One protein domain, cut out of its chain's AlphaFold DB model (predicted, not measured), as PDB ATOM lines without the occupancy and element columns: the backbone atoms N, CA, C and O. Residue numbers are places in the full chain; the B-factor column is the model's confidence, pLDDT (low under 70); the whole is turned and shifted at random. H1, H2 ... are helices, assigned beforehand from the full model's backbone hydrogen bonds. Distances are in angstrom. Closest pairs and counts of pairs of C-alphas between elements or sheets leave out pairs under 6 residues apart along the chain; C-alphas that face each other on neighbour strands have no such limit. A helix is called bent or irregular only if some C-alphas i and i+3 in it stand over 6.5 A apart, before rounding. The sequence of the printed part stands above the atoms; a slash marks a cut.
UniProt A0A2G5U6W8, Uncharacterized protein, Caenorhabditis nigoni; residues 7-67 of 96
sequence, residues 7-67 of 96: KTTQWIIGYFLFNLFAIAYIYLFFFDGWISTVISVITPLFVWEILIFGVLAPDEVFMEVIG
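AT A GLANCE: This is residues 7 to 67 of the 96 residues of an uncharacterized protein of Caenorhabditis nigoni (UniProt A0A2G5U6W8). A long helical hairpin, H1 and H2, meets near its link and gapes beyond; short H3 crosses the open end. The printed part has 61 residues with three named helices, H1, H2, H3, and is all helix. It is a loose rod, radius of gyration of the C-alphas 13.7 A, spanning 42 by 20 by 15 A.

IN THESE COORDINATES: Find C-alpha 7 at (46.493, -18.493, 115.581); H1, residues 7 to 29, runs 32.5 A. H2, residues 31 to 56, runs 31.7 A, with a kink of 45 degrees near residue 38; it is irregular, C-alphas 32 and 35 being 8.5 A apart. H3, residues 59 to 66, ends at C-alpha 66, (43.852, -9.136, 127.178).

HOW THE PARTS SIT: Look at Tyr 27 and Trp 34, closest C-alphas of the hairpin H1 and H2, 5.3 A apart; H1 touches H2 with residues 23 to 27 alone, at a shallow tilt of 23 degrees, opposite ways. H1 touches H3 with residues 7 to 11 alone, about perpendicular at 79 degrees; their closest C-alphas, Thr 8 and Val 61, are 5.1 A apart. H2 and H3 are close but not clearly touching. Every O i to N i+4 pair is within hydrogen-bond range in H1 and H3, 18 of 22 in H2.

THE WHOLE: The farthest C-alphas, Asp 32 and Gly 67, are 42.2 A apart. The printed part has no cut; both links are tight. Residues 53 to 57 and 59 to 63 are among the 17 with pLDDT under 70.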
ATOM      1  N   LYS A   7      45.230 -19.241 115.573       76.94
ATOM      2  CA  LYS A   7      46.493 -18.493 115.581       76.94
ATOM      3  C   LYS A   7      46.971 -18.186 116.998       76.94
ATOM      4  O   LYS A   7      48.125 -18.453 117.318       76.94
ATOM      5  N   THR A   8      46.090 -17.674 117.856       78.62
ATOM      6  CA  THR A   8      46.407 -17.390 119.262       78.62
ATOM      7  C   THR A   8      46.764 -18.663 120.013       78.62
ATOM      8  O   THR A   8      47.733 -18.695 120.767       78.62
ATOM      9  N   THR A   9      46.053 -19.756 119.744       80.94
ATOM     10  CA  THR A   9      46.346 -21.059 120.349       80.94
ATOM     11  C   THR A   9      47.716 -21.582 119.910       80.94
ATOM     12  O   THR A   9      48.507 -22.003 120.751       80.94
ATOM     13  N   GLN A  10      48.045 -21.503 118.616       82.81
ATOM     14  CA  GLN A  10      49.366 -21.865 118.091       82.81
ATOM     15  C   GLN A  10      50.479 -21.001 118.693       82.81
ATOM     16  O   GLN A  10      51.531 -21.528 119.054       82.81
ATOM     17  N   TRP A  11      50.240 -19.697 118.847       82.62
ATOM     18  CA  TRP A  11      51.196 -18.771 119.447       82.62
ATOM     19  C   TRP A  11      51.447 -19.096 120.924       82.62
ATOM     20  O   TRP A  11      52.598 -19.252 121.325       82.62
ATOM     21  N   ILE A  12      50.384 -19.308 121.712       81.75
ATOM     22  CA  ILE A  12      50.471 -19.704 123.128       81.75
ATOM     23  C   ILE A  12      51.228 -21.031 123.273       81.75
ATOM     24  O   ILE A  12      52.112 -21.158 124.119       81.75
ATOM     25  N   ILE A  13      50.915 -22.023 122.436       84.38
ATOM     26  CA  ILE A  13      51.595 -23.324 122.462       84.38
ATOM     27  C   ILE A  13      53.078 -23.170 122.105       84.38
ATOM     28  O   ILE A  13      53.931 -23.706 122.811       84.38
ATOM     29  N   GLY A  14      53.399 -22.429 121.041       81.50
ATOM     30  CA  GLY A  14      54.781 -22.176 120.630       81.50
ATOM     31  C   GLY A  14      55.586 -21.474 121.721       81.50
ATOM     32  O   GLY A  14      56.723 -21.849 122.002       81.50
ATOM     33  N   TYR A  15      54.956 -20.522 122.399       81.06
ATOM     34  CA  TYR A  15      55.517 -19.813 123.534       81.06
ATOM     35  C   TYR A  15      55.836 -20.739 124.727       81.06
ATOM     36  O   TYR A  15      56.952 -20.712 125.258       81.06
ATOM     37  N   PHE A  16      54.905 -21.617 125.117       82.69
ATOM     38  CA  PHE A  16      55.151 -22.599 126.181       82.69
ATOM     39  C   PHE A  16      56.259 -23.590 125.812       82.69
ATOM     40  O   PHE A  16      57.113 -23.903 126.643       82.69
ATOM     41  N   LEU A  17      56.270 -24.068 124.564       84.25
ATOM     42  CA  LEU A  17      57.295 -24.990 124.073       84.25
ATOM     43  C   LEU A  17      58.682 -24.346 124.057       84.25
ATOM     44  O   LEU A  17      59.655 -24.993 124.441       84.25
ATOM     45  N   PHE A  18      58.778 -23.077 123.660       83.06
ATOM     46  CA  PHE A  18      60.032 -22.331 123.686       83.06
ATOM     47  C   PHE A  18      60.588 -22.209 125.108       83.06
ATOM     48  O   PHE A  18      61.753 -22.533 125.343       83.06
ATOM     49  N   ASN A  19      59.750 -21.815 126.069       81.69
ATOM     50  CA  ASN A  19      60.148 -21.703 127.472       81.69
ATOM     51  C   ASN A  19      60.587 -23.054 128.057       81.69
ATOM     52  O   ASN A  19      61.618 -23.140 128.726       81.69
ATOM     53  N   LEU A  20      59.860 -24.133 127.745       84.69
ATOM     54  CA  LEU A  20      60.247 -25.484 128.146       84.69
ATOM     55  C   LEU A  20      61.611 -25.877 127.561       84.69
ATOM     56  O   LEU A  20      62.454 -26.419 128.276       84.69
ATOM     57  N   PHE A  21      61.842 -25.580 126.281       83.50
ATOM     58  CA  PHE A  21      63.115 -25.853 125.618       83.50
ATOM     59  C   PHE A  21      64.265 -25.053 126.237       83.50
ATOM     60  O   PHE A  21      65.330 -25.615 126.482       83.50
ATOM     61  N   ALA A  22      64.051 -23.774 126.553       81.25
ATOM     62  CA  ALA A  22      65.050 -22.930 127.202       81.25
ATOM     63  C   ALA A  22      65.442 -23.466 128.591       81.25
ATOM     64  O   ALA A  22      66.629 -23.577 128.898       81.25
ATOM     65  N   ILE A  23      64.464 -23.876 129.407       82.62
ATOM     66  CA  ILE A  23      64.721 -24.480 130.723       82.62
ATOM     67  C   ILE A  23      65.450 -25.819 130.571       82.62
ATOM     68  O   ILE A  23      66.439 -26.060 131.265       82.62
ATOM     69  N   ALA A  24      65.003 -26.676 129.649       83.62
ATOM     70  CA  ALA A  24      65.638 -27.965 129.388       83.62
ATOM     71  C   ALA A  24      67.091 -27.800 128.913       83.62
ATOM     72  O   ALA A  24      67.974 -28.525 129.368       83.62
ATOM     73  N   TYR A  25      67.355 -26.817 128.049       82.75
ATOM     74  CA  TYR A  25      68.700 -26.466 127.604       82.75
ATOM     75  C   TYR A  25      69.581 -26.043 128.785       82.75
ATOM     76  O   TYR A  25      70.664 -26.591 128.975       82.75
ATOM     77  N   ILE A  26      69.108 -25.125 129.635       82.69
ATOM     78  CA  ILE A  26      69.881 -24.689 130.806       82.69
ATOM     79  C   ILE A  26      70.157 -25.869 131.747       82.69
ATOM     80  O   ILE A  26      71.284 -26.040 132.203       82.69
ATOM     81  N   TYR A  27      69.156 -26.714 131.995       77.62
ATOM     82  CA  TYR A  27      69.305 -27.897 132.838       77.62
ATOM     83  C   TYR A  27      70.360 -28.878 132.306       77.62
ATOM     84  O   TYR A  27      71.215 -29.332 133.064       77.62
ATOM     85  N   LEU A  28      70.324 -29.184 131.005       83.25
ATOM     86  CA  LEU A  28      71.227 -30.157 130.385       83.25
ATOM     87  C   LEU A  28      72.676 -29.664 130.307       83.25
ATOM     88  O   LEU A  28      73.595 -30.459 130.489       83.25
ATOM     89  N   PHE A  29      72.892 -28.375 130.037       79.38
ATOM     90  CA  PHE A  29      74.233 -27.828 129.801       79.38
ATOM     91  C   PHE A  29      74.883 -27.197 131.041       79.38
ATOM     92  O   PHE A  29      76.103 -27.055 131.072       79.38
ATOM     93  N   PHE A  30      74.107 -26.858 132.075       81.69
ATOM     94  CA  PHE A  30      74.601 -26.215 133.299       81.69
ATOM     95  C   PHE A  30      74.257 -27.021 134.556       81.69
ATOM     96  O   PHE A  30      73.916 -26.447 135.583       81.69
ATOM     97  N   PHE A  31      74.351 -28.351 134.499       73.56
ATOM     98  CA  PHE A  31      73.860 -29.267 135.538       73.56
ATOM     99  C   PHE A  31      74.315 -28.949 136.980       73.56
ATOM    100  O   PHE A  31      73.498 -28.986 137.893       73.56
ATOM    101  N   ASP A  32      75.571 -28.559 137.214       80.25
ATOM    102  CA  ASP A  32      76.061 -28.259 138.575       80.25
ATOM    103  C   ASP A  32      75.658 -26.863 139.099       80.25
ATOM    104  O   ASP A  32      75.859 -26.541 140.269       80.25
ATOM    105  N   GLY A  33      75.059 -26.019 138.253       78.75
ATOM    106  CA  GLY A  33      74.680 -24.642 138.586       78.75
ATOM    107  C   GLY A  33      73.364 -24.197 137.956       78.75
ATOM    108  O   GLY A  33      73.122 -22.993 137.834       78.75
ATOM    109  N   TRP A  34      72.516 -25.138 137.536       79.38
ATOM    110  CA  TRP A  34      71.373 -24.833 136.678       79.38
ATOM    111  C   TRP A  34      70.364 -23.951 137.405       79.38
ATOM    112  O   TRP A  34      69.828 -23.040 136.798       79.38
ATOM    113  N   ILE A  35      70.174 -24.136 138.716       77.50
ATOM    114  CA  ILE A  35      69.273 -23.301 139.527       77.50
ATOM    115  C   ILE A  35      69.762 -21.849 139.553       77.50
ATOM    116  O   ILE A  35      68.990 -20.930 139.299       77.50
ATOM    117  N   SER A  36      71.055 -21.637 139.813       79.88
ATOM    118  CA  SER A  36      71.662 -20.299 139.818       79.88
ATOM    119  C   SER A  36      71.580 -19.647 138.433       79.88
ATOM    120  O   SER A  36      71.260 -18.468 138.306       79.88
ATOM    121  N   THR A  37      71.788 -20.449 137.388       78.38
ATOM    122  CA  THR A  37      71.709 -20.022 135.987       78.38
ATOM    123  C   THR A  37      70.273 -19.691 135.583       78.38
ATOM    124  O   THR A  37      70.031 -18.683 134.941       78.38
ATOM    125  N   VAL A  38      69.287 -20.478 136.010       76.00
ATOM    126  CA  VAL A  38      67.869 -20.176 135.793       76.00
ATOM    127  C   VAL A  38      67.496 -18.882 136.502       76.00
ATOM    128  O   VAL A  38      66.866 -18.036 135.887       76.00
ATOM    129  N   ILE A  39      67.915 -18.670 137.752       76.12
ATOM    130  CA  ILE A  39      67.603 -17.438 138.493       76.12
ATOM    131  C   ILE A  39      68.259 -16.209 137.846       76.12
ATOM    132  O   ILE A  39      67.613 -15.171 137.723       76.12
ATOM    133  N   SER A  40      69.509 -16.314 137.386       75.12
ATOM    134  CA  SER A  40      70.184 -15.208 136.694       75.12
ATOM    135  C   SER A  40      69.599 -14.927 135.307       75.12
ATOM    136  O   SER A  40      69.615 -13.783 134.853       75.12
ATOM    137  N   VAL A  41      69.033 -15.946 134.657       72.88
ATOM    138  CA  VAL A  41      68.379 -15.844 133.346       72.88
ATOM    139  C   VAL A  41      66.885 -15.502 133.472       72.88
ATOM    140  O   VAL A  41      66.303 -14.973 132.533       72.88
ATOM    141  N   ILE A  42      66.268 -15.685 134.642       71.06
ATOM    142  CA  ILE A  42      64.864 -15.354 134.917       71.06
ATOM    143  C   ILE A  42      64.600 -13.863 134.713       71.06
ATOM    144  O   ILE A  42      63.599 -13.511 134.104       71.06
ATOM    145  N   THR A  43      65.480 -12.970 135.173       66.75
ATOM    146  CA  THR A  43      65.293 -11.520 134.987       66.75
ATOM    147  C   THR A  43      65.308 -11.110 133.507       66.75
ATOM    148  O   THR A  43      64.356 -10.454 133.083       66.75
ATOM    149  N   PRO A  44      66.307 -11.491 132.683       69.19
ATOM    150  CA  PRO A  44      66.255 -11.218 131.250       69.19
ATOM    151  C   PRO A  44      65.139 -11.987 130.534       69.19
ATOM    152  O   PRO A  44      64.589 -11.442 129.582       69.19
ATOM    153  N   LEU A  45      64.740 -13.178 131.001       70.94
ATOM    154  CA  LEU A  45      63.544 -13.855 130.497       70.94
ATOM    155  C   LEU A  45      62.292 -13.030 130.791       70.94
ATOM    156  O   LEU A  45      61.572 -12.739 129.862       70.94
ATOM    157  N   PHE A  46      62.062 -12.533 132.006       68.00
ATOM    158  CA  PHE A  46      60.910 -11.670 132.305       68.00
ATOM    159  C   PHE A  46      60.892 -10.379 131.476       68.00
ATOM    160  O   PHE A  46      59.829  -9.918 131.066       68.00
ATOM    161  N   VAL A  47      62.054  -9.785 131.202       71.88
ATOM    162  CA  VAL A  47      62.144  -8.635 130.290       71.88
ATOM    163  C   VAL A  47      61.804  -9.053 128.856       71.88
ATOM    164  O   VAL A  47      61.057  -8.355 128.175       71.88
ATOM    165  N   TRP A  48      62.306 -10.205 128.414       72.88
ATOM    166  CA  TRP A  48      61.970 -10.815 127.129       72.88
ATOM    167  C   TRP A  48      60.478 -11.135 127.013       72.88
ATOM    168  O   TRP A  48      59.884 -10.869 125.977       72.88
ATOM    169  N   GLU A  49      59.856 -11.607 128.089       68.31
ATOM    170  CA  GLU A  49      58.424 -11.866 128.192       68.31
ATOM    171  C   GLU A  49      57.614 -10.594 127.959       68.31
ATOM    172  O   GLU A  49      56.743 -10.548 127.093       68.31
ATOM    173  N   ILE A  50      57.950  -9.515 128.667       69.50
ATOM    174  CA  ILE A  50      57.279  -8.222 128.503       69.50
ATOM    175  C   ILE A  50      57.477  -7.676 127.082       69.50
ATOM    176  O   ILE A  50      56.553  -7.100 126.517       69.50
ATOM    177  N   LEU A  51      58.654  -7.870 126.481       67.62
ATOM    178  CA  LEU A  51      58.918  -7.460 125.099       67.62
ATOM    179  C   LEU A  51      58.142  -8.307 124.086       67.62
ATOM    180  O   LEU A  51      57.591  -7.766 123.131       67.62
ATOM    181  N   ILE A  52      58.063  -9.621 124.290       71.31
ATOM    182  CA  ILE A  52      57.298 -10.507 123.419       71.31
ATOM    183  C   ILE A  52      55.820 -10.154 123.488       71.31
ATOM    184  O   ILE A  52      55.216  -9.912 122.450       71.31
ATOM    185  N   PHE A  53      55.242 -10.072 124.683       64.81
ATOM    186  CA  PHE A  53      53.818  -9.791 124.831       64.81
ATOM    187  C   PHE A  53      53.463  -8.333 124.524       64.81
ATOM    188  O   PHE A  53      52.384  -8.078 124.011       64.81
ATOM    189  N   GLY A  54      54.348  -7.379 124.819       60.91
ATOM    190  CA  GLY A  54      54.073  -5.949 124.657       60.91
ATOM    191  C   GLY A  54      54.485  -5.344 123.314       60.91
ATOM    192  O   GLY A  54      53.996  -4.270 122.980       60.91
ATOM    193  N   VAL A  55      55.392  -5.979 122.560       63.22
ATOM    194  CA  VAL A  55      55.951  -5.412 121.313       63.22
ATOM    195  C   VAL A  55      55.841  -6.363 120.120       63.22
ATOM    196  O   VAL A  55      55.662  -5.898 118.998       63.22
ATOM    197  N   LEU A  56      55.982  -7.678 120.325       64.75
ATOM    198  CA  LEU A  56      56.086  -8.653 119.225       64.75
ATOM    199  C   LEU A  56      54.847  -9.535 119.043       64.75
ATOM    200  O   LEU A  56      54.724 -10.198 118.010       64.75
ATOM    201  N   ALA A  57      53.954  -9.583 120.029       68.06
ATOM    202  CA  ALA A  57      52.695 -10.292 119.907       68.06
ATOM    203  C   ALA A  57      51.888  -9.644 118.773       68.06
ATOM    204  O   ALA A  57      51.720  -8.425 118.774       68.06
ATOM    205  N   PRO A  58      51.394 -10.426 117.798       70.81
ATOM    206  CA  PRO A  58      50.482  -9.895 116.796       70.81
ATOM    207  C   PRO A  58      49.274  -9.258 117.490       70.81
ATOM    208  O   PRO A  58      48.748  -9.853 118.429       70.81
ATOM    209  N   ASP A  59      48.809  -8.100 117.015       66.69
ATOM    210  CA  ASP A  59      47.686  -7.363 117.625       66.69
ATOM    211  C   ASP A  59      46.461  -8.264 117.880       66.69
ATOM    212  O   ASP A  59      45.829  -8.184 118.925       66.69
ATOM    213  N   GLU A  60      46.173  -9.194 116.964       68.31
ATOM    214  CA  GLU A  60      45.108 -10.205 117.086       68.31
ATOM    215  C   GLU A  60      45.254 -11.065 118.361       68.31
ATOM    216  O   GLU A  60      44.285 -11.300 119.079       68.31
ATOM    217  N   VAL A  61      46.481 -11.494 118.673       69.56
ATOM    218  CA  VAL A  61      46.815 -12.317 119.846       69.56
ATOM    219  C   VAL A  61      46.770 -11.477 121.118       69.56
ATOM    220  O   VAL A  61      46.227 -11.914 122.129       69.56
ATOM    221  N   PHE A  62      47.318 -10.262 121.068       68.00
ATOM    222  CA  PHE A  62      47.345  -9.345 122.206       68.00
ATOM    223  C   PHE A  62      45.930  -8.988 122.676       68.00
ATOM    224  O   PHE A  62      45.615  -9.119 123.859       68.00
ATOM    225  N   MET A  63      45.057  -8.620 121.737       69.12
ATOM    226  CA  MET A  63      43.668  -8.241 122.009       69.12
ATOM    227  C   MET A  63      42.852  -9.430 122.535       69.12
ATOM    228  O   MET A  63      42.099  -9.284 123.499       69.12
ATOM    229  N   GLU A  64      43.054 -10.632 121.980       71.00
ATOM    230  CA  GLU A  64      42.399 -11.849 122.469       71.00
ATOM    231  C   GLU A  64      42.859 -12.244 123.885       71.00
ATOM    232  O   GLU A  64      42.023 -12.608 124.712       71.00
ATOM    233  N   VAL A  65      44.161 -12.153 124.190       70.06
ATOM    234  CA  VAL A  65      44.732 -12.504 125.508       70.06
ATOM    235  C   VAL A  65      44.346 -11.492 126.592       70.06
ATOM    236  O   VAL A  65      44.109 -11.878 127.735       70.06
ATOM    237  N   ILE A  66      44.248 -10.207 126.247       71.31
ATOM    238  CA  ILE A  66      43.852  -9.136 127.178       71.31
ATOM    239  C   ILE A  66      42.329  -9.057 127.351       71.31
ATOM    240  O   ILE A  66      41.839  -8.447 128.302       71.31
ATOM    241  N   GLY A  67      41.567  -9.747 126.499       62.44
ATOM    242  CA  GLY A  67      40.110  -9.796 126.577       62.44
ATOM    243  C   GLY A  67      39.417  -8.607 125.911       62.44
ATOM    244  O   GLY A  67      38.214  -8.423 126.108       62.44
TER     245      GLY A  67